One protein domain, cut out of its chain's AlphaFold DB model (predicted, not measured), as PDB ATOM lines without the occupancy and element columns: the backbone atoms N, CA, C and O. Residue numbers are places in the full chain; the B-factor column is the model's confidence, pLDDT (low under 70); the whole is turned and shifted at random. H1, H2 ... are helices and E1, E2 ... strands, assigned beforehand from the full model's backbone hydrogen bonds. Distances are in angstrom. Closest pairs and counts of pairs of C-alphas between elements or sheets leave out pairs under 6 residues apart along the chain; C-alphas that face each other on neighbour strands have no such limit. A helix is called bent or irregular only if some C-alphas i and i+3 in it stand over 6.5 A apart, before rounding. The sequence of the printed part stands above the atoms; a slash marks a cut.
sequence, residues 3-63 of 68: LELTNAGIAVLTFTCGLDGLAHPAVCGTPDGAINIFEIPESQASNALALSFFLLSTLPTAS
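This is residues 3 to 63 of the 68 residues of an uncharacterized protein of Betaproteobacteria bacterium (UniProt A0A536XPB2). A twisted hairpin of two strands, E1 and E2, makes a ribbon through the middle, with two short helices, H1 and H2, near the end where E1 begins and E2 ends, and a long loop at the other end, from which residues 26 to 31 stick out and add to the length. After H2, residues 51 to 63 fold back toward the loop end as a stretch with no named element. The printed part has 61 residues, with two named helices and two named strands in the order H1, E1, E2, H2; the sheet's order is E1 - E2, antiparallel. The class is mixed, helices and strands, though under half of the residues are in named elements. The whole is loose, with a radius of gyration of the C-alphas of 13.1 A, and elongated, spanning 38 by 22 by 19 A.

E1, residues 14 to 19, measures 16.6 A from first to last C-alpha, and its C-alpha 14 is at (-1.426, 19.968, -16.815). E2, residues 34 to 39, measures 16.8 A and ends with C-alpha 39 at (1.809, 18.379, -13.350). H2, residues 42 to 50, is 13.8 A long and ends with C-alpha 50 at (2.160, 6.009, -3.272). H2 is irregular: C-alphas 43 and 46 are 7.4 A apart, and its line is a rough one. H1, residues 3 to 7, is 5.8 A long and begins with C-alpha 3 at (-8.127, 8.707, -14.106).

E1 and E2 are antiparallel neighbours and form a hairpin, with 153 degrees between their directions. The C-alphas of Phe 15 and Phe 38 face each other at 4.7 A, and so do those of Leu 19 and Ala 34, at 4.7 A. N 16 and O 37, 2.9 A apart, and N 39 and O 14, 3.0 A apart, are within hydrogen-bond range. H1 and H2 are close but not clearly touching, with 1 pair of C-alphas within 8 A; the closest C-alphas are those of Leu 5 and Ala 48, 6.8 A apart. H1 and E2 are apart, and so are E1 and H2. In H1 the O i to N i+4 pair is within hydrogen-bond range; in H2 3 of 5 such pairs are.

The two C-alphas farthest apart are those of Val 27 and Ser 43, at 40.0 A. The printed part has no cut. The link from E1 to E2 is long, with 14 residues, and within it residues 26 to 31 stand free. The link from H1 to E1 is short, with 6 residues, and the link from E2 to H2 is tight, with 2. The mean pLDDT of the printed part is 93.3, and no printed residue is under 70.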
ATOM      1  N   LEU A   3      -7.018   9.122 -14.954       84.62
ATOM      2  CA  LEU A   3      -8.127   8.707 -14.106       84.62
ATOM      3  C   LEU A   3      -7.651   8.209 -12.736       84.62
ATOM      4  O   LEU A   3      -8.344   8.406 -11.750       84.62
ATOM      5  N   GLU A   4      -6.473   7.588 -12.669       89.94
ATOM      6  CA  GLU A   4      -5.880   7.082 -11.425       89.94
ATOM      7  C   GLU A   4      -5.559   8.216 -10.446       89.94
ATOM      8  O   GLU A   4      -5.961   8.150  -9.286       89.94
ATOM      9  N   LEU A   5      -4.928   9.293 -10.932       92.12
ATOM     10  CA  LEU A   5      -4.645  10.488 -10.133       92.12
ATOM     11  C   LEU A   5      -5.953  11.145  -9.680       92.12
ATOM     12  O   LEU A   5      -6.153  11.379  -8.488       92.12
ATOM     13  N   THR A   6      -6.890  11.366 -10.604       92.56
ATOM     14  CA  THR A   6      -8.159  12.031 -10.272       92.56
ATOM     15  C   THR A   6      -9.044  11.198  -9.343       92.56
ATOM     16  O   THR A   6      -9.671  11.755  -8.446       92.56
ATOM     17  N   ASN A   7      -9.076   9.869  -9.494       93.44
ATOM     18  CA  ASN A   7      -9.837   8.968  -8.616       93.44
ATOM     19  C   ASN A   7      -9.244   8.905  -7.208       93.44
ATOM     20  O   ASN A   7      -9.976   8.702  -6.242       93.44
ATOM     21  N   ALA A   8      -7.935   9.116  -7.080       92.06
ATOM     22  CA  ALA A   8      -7.265   9.280  -5.797       92.06
ATOM     23  C   ALA A   8      -7.428  10.693  -5.200       92.06
ATOM     24  O   ALA A   8      -6.848  10.989  -4.156       92.06
ATOM     25  N   GLY A   9      -8.202  11.575  -5.845       94.12
ATOM     26  CA  GLY A   9      -8.415  12.955  -5.407       94.12
ATOM     27  C   GLY A   9      -7.225  13.884  -5.667       94.12
ATOM     28  O   GLY A   9      -7.176  14.974  -5.097       94.12
ATOM     29  N   ILE A  10      -6.269  13.468  -6.503       95.69
ATOM     30  CA  ILE A  10      -5.118  14.282  -6.895       95.69
ATOM     31  C   ILE A  10      -5.535  15.194  -8.052       95.69
ATOM     32  O   ILE A  10      -6.070  14.741  -9.067       95.69
ATOM     33  N   ALA A  11      -5.292  16.492  -7.897       94.75
ATOM     34  CA  ALA A  11      -5.567  17.478  -8.930       94.75
ATOM     35  C   ALA A  11      -4.481  17.417 -10.011       94.75
ATOM     36  O   ALA A  11      -3.295  17.523  -9.706       94.75
ATOM     37  N   VAL A  12      -4.894  17.290 -11.271       94.56
ATOM     38  CA  VAL A  12      -4.002  17.368 -12.434       94.56
ATOM     39  C   VAL A  12      -4.092  18.778 -13.004       94.56
ATOM     40  O   VAL A  12      -5.155  19.187 -13.468       94.56
ATOM     41  N   LEU A  13      -2.993  19.527 -12.924       94.50
ATOM     42  CA  LEU A  13      -2.888  20.905 -13.405       94.50
ATOM     43  C   LEU A  13      -2.686  20.927 -14.918       94.50
ATOM     44  O   LEU A  13      -3.399  21.629 -15.634       94.50
ATOM     45  N   THR A  14      -1.737  20.125 -15.396       92.44
ATOM     46  CA  THR A  14      -1.426  19.968 -16.815       92.44
ATOM     47  C   THR A  14      -1.130  18.503 -17.133       92.44
ATOM     48  O   THR A  14      -0.800  17.696 -16.257       92.44
ATOM     49  N   PHE A  15      -1.306  18.147 -18.402       92.94
ATOM     50  CA  PHE A  15      -1.005  16.831 -18.945       92.94
ATOM     51  C   PHE A  15      -0.276  17.004 -20.271       92.94
ATOM     52  O   PHE A  15      -0.716  17.781 -21.120       92.94
ATOM     53  N   THR A  16       0.801  16.251 -20.448       94.25
ATOM     54  CA  THR A  16       1.563  16.193 -21.689       94.25
ATOM     55  C   THR A  16       2.069  14.774 -21.933       94.25
ATOM     56  O   THR A  16       2.151  13.947 -21.018       94.25
ATOM     57  N   CYS A  17       2.375  14.480 -23.188       94.81
ATOM     58  CA  CYS A  17       2.974  13.218 -23.585       94.81
ATOM     59  C   CYS A  17       4.494  13.370 -23.566       94.81
ATOM     60  O   CYS A  17       5.027  14.474 -23.672       94.81
ATOM     61  N   GLY A  18       5.214  12.267 -23.422       94.75
ATOM     62  CA  GLY A  18       6.666  12.294 -23.442       94.75
ATOM     63  C   GLY A  18       7.275  10.986 -23.899       94.75
ATOM     64  O   GLY A  18       6.585   9.989 -24.103       94.75
ATOM     65  N   LEU A  19       8.594  11.013 -24.023       95.31
ATOM     66  CA  LEU A  19       9.438   9.838 -24.184       95.31
ATOM     67  C   LEU A  19      10.346   9.723 -22.961       95.31
ATOM     68  O   LEU A  19      10.793  10.743 -22.439       95.31
ATOM     69  N   ASP A  20      10.642   8.505 -22.516       93.62
ATOM     70  CA  ASP A  20      11.545   8.241 -21.381       93.62
ATOM     71  C   ASP A  20      13.033   8.534 -21.683       93.62
ATOM     72  O   ASP A  20      13.878   8.572 -20.782       93.62
ATOM     73  N   GLY A  21      13.354   8.784 -22.955       92.50
ATOM     74  CA  GLY A  21      14.701   9.087 -23.432       92.50
ATOM     75  C   GLY A  21      15.619   7.869 -23.524       92.50
ATOM     76  O   GLY A  21      16.822   8.031 -23.743       92.50
ATOM     77  N   LEU A  22      15.082   6.659 -23.361       91.44
ATOM     78  CA  LEU A  22      15.817   5.416 -23.542       91.44
ATOM     79  C   LEU A  22      15.734   4.953 -25.001       91.44
ATOM     80  O   LEU A  22      14.791   5.247 -25.735       91.44
ATOM     81  N   ALA A  23      16.747   4.208 -25.439       89.75
ATOM     82  CA  ALA A  23      16.717   3.575 -26.749       89.75
ATOM     83  C   ALA A  23      15.833   2.321 -26.695       89.75
ATOM     84  O   ALA A  23      16.193   1.339 -26.043       89.75
ATOM     85  N   HIS A  24      14.711   2.340 -27.414       90.94
ATOM     86  CA  HIS A  24      13.797   1.200 -27.526       90.94
ATOM     87  C   HIS A  24      13.893   0.538 -28.907       90.94
ATOM     88  O   HIS A  24      14.008   1.235 -29.920       90.94
ATOM     89  N   PRO A  25      13.859  -0.804 -28.994       88.19
ATOM     90  CA  PRO A  25      13.827  -1.498 -30.274       88.19
ATOM     91  C   PRO A  25      12.482  -1.272 -30.981       88.19
ATOM     92  O   PRO A  25      11.419  -1.463 -30.399       88.19
ATOM     93  N   ALA A  26      12.526  -0.929 -32.269       88.88
ATOM     94  CA  ALA A  26      11.335  -0.717 -33.094       88.88
ATOM     95  C   ALA A  26      10.777  -2.046 -33.640       88.88
ATOM     96  O   ALA A  26      10.820  -2.315 -34.842       88.88
ATOM     97  N   VAL A  27      10.294  -2.905 -32.744       92.38
ATOM     98  CA  VAL A  27       9.676  -4.195 -33.081       92.38
ATOM     99  C   VAL A  27       8.268  -4.285 -32.499       92.38
ATOM    100  O   VAL A  27       7.933  -3.631 -31.517       92.38
ATOM    101  N   CYS A  28       7.404  -5.087 -33.119       92.50
ATOM    102  CA  CYS A  28       6.037  -5.253 -32.633       92.50
ATOM    103  C   CYS A  28       6.026  -5.972 -31.273       92.50
ATOM    104  O   CYS A  28       6.660  -7.017 -31.121       92.50
ATOM    105  N   GLY A  29       5.271  -5.436 -30.311       89.62
ATOM    106  CA  GLY A  29       5.055  -6.048 -28.996       89.62
ATOM    107  C   GLY A  29       6.015  -5.599 -27.890       89.62
ATOM    108  O   GLY A  29       5.899  -6.100 -26.773       89.62
ATOM    109  N   THR A  30       6.932  -4.668 -28.160       91.69
ATOM    110  CA  THR A  30       7.794  -4.053 -27.138       91.69
ATOM    111  C   THR A  30       7.323  -2.644 -26.773       91.69
ATOM    112  O   THR A  30       6.661  -2.004 -27.589       91.69
ATOM    113  N   PRO A  31       7.669  -2.141 -25.572       89.81
ATOM    114  CA  PRO A  31       7.503  -0.729 -25.247       89.81
ATOM    115  C   PRO A  31       8.237   0.157 -26.258       89.81
ATOM    116  O   PRO A  31       9.327  -0.187 -26.716       89.81
ATOM    117  N   ASP A  32       7.631   1.289 -26.592       90.00
ATOM    118  CA  ASP A  32       8.146   2.306 -27.515       90.00
ATOM    119  C   ASP A  32       8.752   3.520 -26.786       90.00
ATOM    120  O   ASP A  32       9.221   4.462 -27.424       90.00
ATOM    121  N   GLY A  33       8.757   3.491 -25.450       93.06
ATOM    122  CA  GLY A  33       9.260   4.564 -24.595       93.06
ATOM    123  C   GLY A  33       8.269   5.694 -24.337       93.06
ATOM    124  O   GLY A  33       8.644   6.668 -23.687       93.06
ATOM    125  N   ALA A  34       7.021   5.590 -24.810       93.88
ATOM    126  CA  ALA A  34       6.002   6.594 -24.540       93.88
ATOM    127  C   ALA A  34       5.637   6.639 -23.047       93.88
ATOM    128  O   ALA A  34       5.328   5.622 -22.422       93.88
ATOM    129  N   ILE A  35       5.628   7.844 -22.481       94.62
ATOM    130  CA  ILE A  35       5.251   8.117 -21.092       94.62
ATOM    131  C   ILE A  35       4.195   9.222 -21.020       94.62
ATOM    132  O   ILE A  35       4.098  10.088 -21.889       94.62
ATOM    133  N   ASN A  36       3.411   9.201 -19.944       94.25
ATOM    134  CA  ASN A  36       2.491  10.279 -19.595       94.25
ATOM    135  C   ASN A  36       3.142  11.161 -18.529       94.25
ATOM    136  O   ASN A  36       3.608  10.647 -17.511       94.25
ATOM    137  N   ILE A  37       3.137  12.473 -18.739       94.94
ATOM    138  CA  ILE A  37       3.698  13.448 -17.806       94.94
ATOM    139  C   ILE A  37       2.545  14.302 -17.277       94.94
ATOM    140  O   ILE A  37       1.742  14.844 -18.040       94.94
ATOM    141  N   PHE A  38       2.449  14.392 -15.952       95.38
ATOM    142  CA  PHE A  38       1.402  15.134 -15.258       95.38
ATOM    143  C   PHE A  38       2.029  16.156 -14.326       95.38
ATOM    144  O   PHE A  38       2.916  15.822 -13.539       95.38
ATOM    145  N   GLU A  39       1.514  17.376 -14.362       95.38
ATOM    146  CA  GLU A  39       1.809  18.379 -13.350       95.38
ATOM    147  C   GLU A  39       0.712  18.342 -12.288       95.38
ATOM    148  O   GLU A  39      -0.481  18.375 -12.600       95.38
ATOM    149  N   ILE A  40       1.112  18.251 -11.024       95.94
ATOM    150  CA  ILE A  40       0.217  18.170  -9.867       95.94
ATOM    151  C   ILE A  40       0.709  19.132  -8.779       95.94
ATOM    152  O   ILE A  40       1.891  19.484  -8.768       95.94
ATOM    153  N   PRO A  41      -0.145  19.544  -7.827       96.44
ATOM    154  CA  PRO A  41       0.309  20.309  -6.674       96.44
ATOM    155  C   PRO A  41       1.391  19.552  -5.892       96.44
ATOM    156  O   PRO A  41       1.218  18.376  -5.570       96.44
ATOM    157  N   GLU A  42       2.472  20.239  -5.511       94.69
ATOM    158  CA  GLU A  42       3.579  19.651  -4.735       94.69
ATOM    159  C   GLU A  42       3.088  18.990  -3.437       94.69
ATOM    160  O   GLU A  42       3.540  17.908  -3.065       94.69
ATOM    161  N   SER A  43       2.080  19.584  -2.793       96.62
ATOM    162  CA  SER A  43       1.447  19.050  -1.582       96.62
ATOM    163  C   SER A  43       0.814  17.664  -1.763       96.62
ATOM    164  O   SER A  43       0.548  16.984  -0.775       96.62
ATOM    165  N   GLN A  44       0.576  17.234  -3.004       96.06
ATOM    166  CA  GLN A  44      -0.008  15.941  -3.355       96.06
ATOM    167  C   GLN A  44       1.016  14.973  -3.973       96.06
ATOM    168  O   GLN A  44       0.664  13.829  -4.263       96.06
ATOM    169  N   ALA A  45       2.284  15.381  -4.121       94.00
ATOM    170  CA  ALA A  45       3.337  14.558  -4.717       94.00
ATOM    171  C   ALA A  45       3.510  13.216  -3.990       94.00
ATOM    172  O   ALA A  45       3.558  12.169  -4.631       94.00
ATOM    173  N   SER A  46       3.502  13.215  -2.653       95.00
ATOM    174  CA  SER A  46       3.601  11.989  -1.848       95.00
ATOM    175  C   SER A  46       2.470  10.992  -2.124       95.00
ATOM    176  O   SER A  46       2.703   9.784  -2.116       95.00
ATOM    177  N   ASN A  47       1.256  11.477  -2.413       94.69
ATOM    178  CA  ASN A  47       0.120  10.618  -2.751       94.69
ATOM    179  C   ASN A  47       0.301   9.993  -4.140       94.69
ATOM    180  O   ASN A  47       0.036   8.808  -4.311       94.69
ATOM    181  N   ALA A  48       0.797  10.762  -5.115       95.00
ATOM    182  CA  ALA A  48       1.102  10.239  -6.446       95.00
ATOM    183  C   ALA A  48       2.212   9.173  -6.391       95.00
ATOM    184  O   ALA A  48       2.076   8.111  -6.996       95.00
ATOM    185  N   LEU A  49       3.264   9.403  -5.598       94.94
ATOM    186  CA  LEU A  49       4.327   8.415  -5.371       94.94
ATOM    187  C   LEU A  49       3.782   7.108  -4.768       94.94
ATOM    188  O   LEU A  49       4.193   6.022  -5.172       94.94
ATOM    189  N   ALA A  50       2.816   7.188  -3.845       95.19
ATOM    190  CA  ALA A  50       2.160   6.009  -3.272       95.19
ATOM    191  C   ALA A  50       1.329   5.212  -4.301       95.19
ATOM    192  O   ALA A  50       1.113   4.015  -4.123       95.19
ATOM    193  N   LEU A  51       0.907   5.855  -5.394       93.38
ATOM    194  CA  LEU A  51       0.238   5.228  -6.539       93.38
ATOM    195  C   LEU A  51       1.230   4.712  -7.595       93.38
ATOM    196  O   LEU A  51       0.827   4.399  -8.709       93.38
ATOM    197  N   SER A  52       2.518   4.601  -7.255       94.19
ATOM    198  CA  SER A  52       3.590   4.173  -8.165       94.19
ATOM    199  C   SER A  52       3.850   5.127  -9.338       94.19
ATOM    200  O   SER A  52       4.417   4.717 -10.349       94.19
ATOM    201  N   PHE A  53       3.479   6.405  -9.208       94.12
ATOM    202  CA  PHE A  53       4.021   7.441 -10.086       94.12
ATOM    203  C   PHE A  53       5.445   7.787  -9.655       94.12
ATOM    204  O   PHE A  53       5.829   7.613  -8.498       94.12
ATOM    205  N   PHE A  54       6.223   8.321 -10.589       94.00
ATOM    206  CA  PHE A  54       7.603   8.731 -10.356       94.00
ATOM    207  C   PHE A  54       7.773  10.204 -10.714       94.00
ATOM    208  O   PHE A  54       7.096  10.721 -11.602       94.00
ATOM    209  N   LEU A  55       8.692  10.887 -10.027       94.62
ATOM    210  CA  LEU A  55       9.070  12.244 -10.412       94.62
ATOM    211  C   LEU A  55       9.789  12.208 -11.760       94.62
ATOM    212  O   LEU A  55      10.687  11.388 -11.955       94.62
ATOM    213  N   LEU A  56       9.463  13.148 -12.650       93.38
ATOM    214  CA  LEU A  56      10.118  13.265 -13.957       93.38
ATOM    215  C   LEU A  56      11.645  13.414 -13.829       93.38
ATOM    216  O   LEU A  56      12.389  12.900 -14.654       93.38
ATOM    217  N   SER A  57      12.127  14.020 -12.739       92.69
ATOM    218  CA  SER A  57      13.558  14.149 -12.427       92.69
ATOM    219  C   SER A  57      14.300  12.817 -12.255       92.69
ATOM    220  O   SER A  57      15.528  12.801 -12.314       92.69
ATOM    221  N   THR A  58      13.590  11.702 -12.057       92.88
ATOM    222  CA  THR A  58      14.188  10.354 -12.026       92.88
ATOM    223  C   THR A  58      14.523   9.814 -13.420       92.88
ATOM    224  O   THR A  58      15.305   8.874 -13.532       92.88
ATOM    225  N   LEU A  59      13.991  10.442 -14.475       92.75
ATOM    226  CA  LEU A  59      14.264  10.156 -15.880       92.75
ATOM    227  C   LEU A  59      14.896  11.401 -16.529       92.75
ATOM    228  O   LEU A  59      14.222  12.144 -17.238       92.75
ATOM    229  N   PRO A  60      16.194  11.674 -16.298       91.12
ATOM    230  CA  PRO A  60      16.827  12.928 -16.724       91.12
ATOM    231  C   PRO A  60      16.907  13.094 -18.248       91.12
ATOM    232  O   PRO A  60      17.132  14.198 -18.736       91.12
ATOM    233  N   THR A  61      16.758  12.002 -18.995       93.69
ATOM    234  CA  THR A  61      16.733  11.981 -20.461       93.69
ATOM    235  C   THR A  61      15.325  12.086 -21.035       93.69
ATOM    236  O   THR A  61      15.190  12.157 -22.255       93.69
ATOM    237  N   ALA A  62      14.289  12.078 -20.192       94.56
ATOM    238  CA  ALA A  62      12.920  12.176 -20.658       94.56
ATOM    239  C   ALA A  62      12.644  13.544 -21.289       94.56
ATOM    240  O   ALA A  62      13.184  14.571 -20.872       94.56
ATOM    241  N   SER A  63      11.775  13.551 -22.293       93.75
ATOM    242  CA  SER A  63      11.412  14.759 -23.031       93.75
ATOM    243  C   SER A  63       9.919  14.805 -23.293       93.75
ATOM    244  O   SER A  63       9.331  13.794 -23.678       93.75
TER     245      SER A  63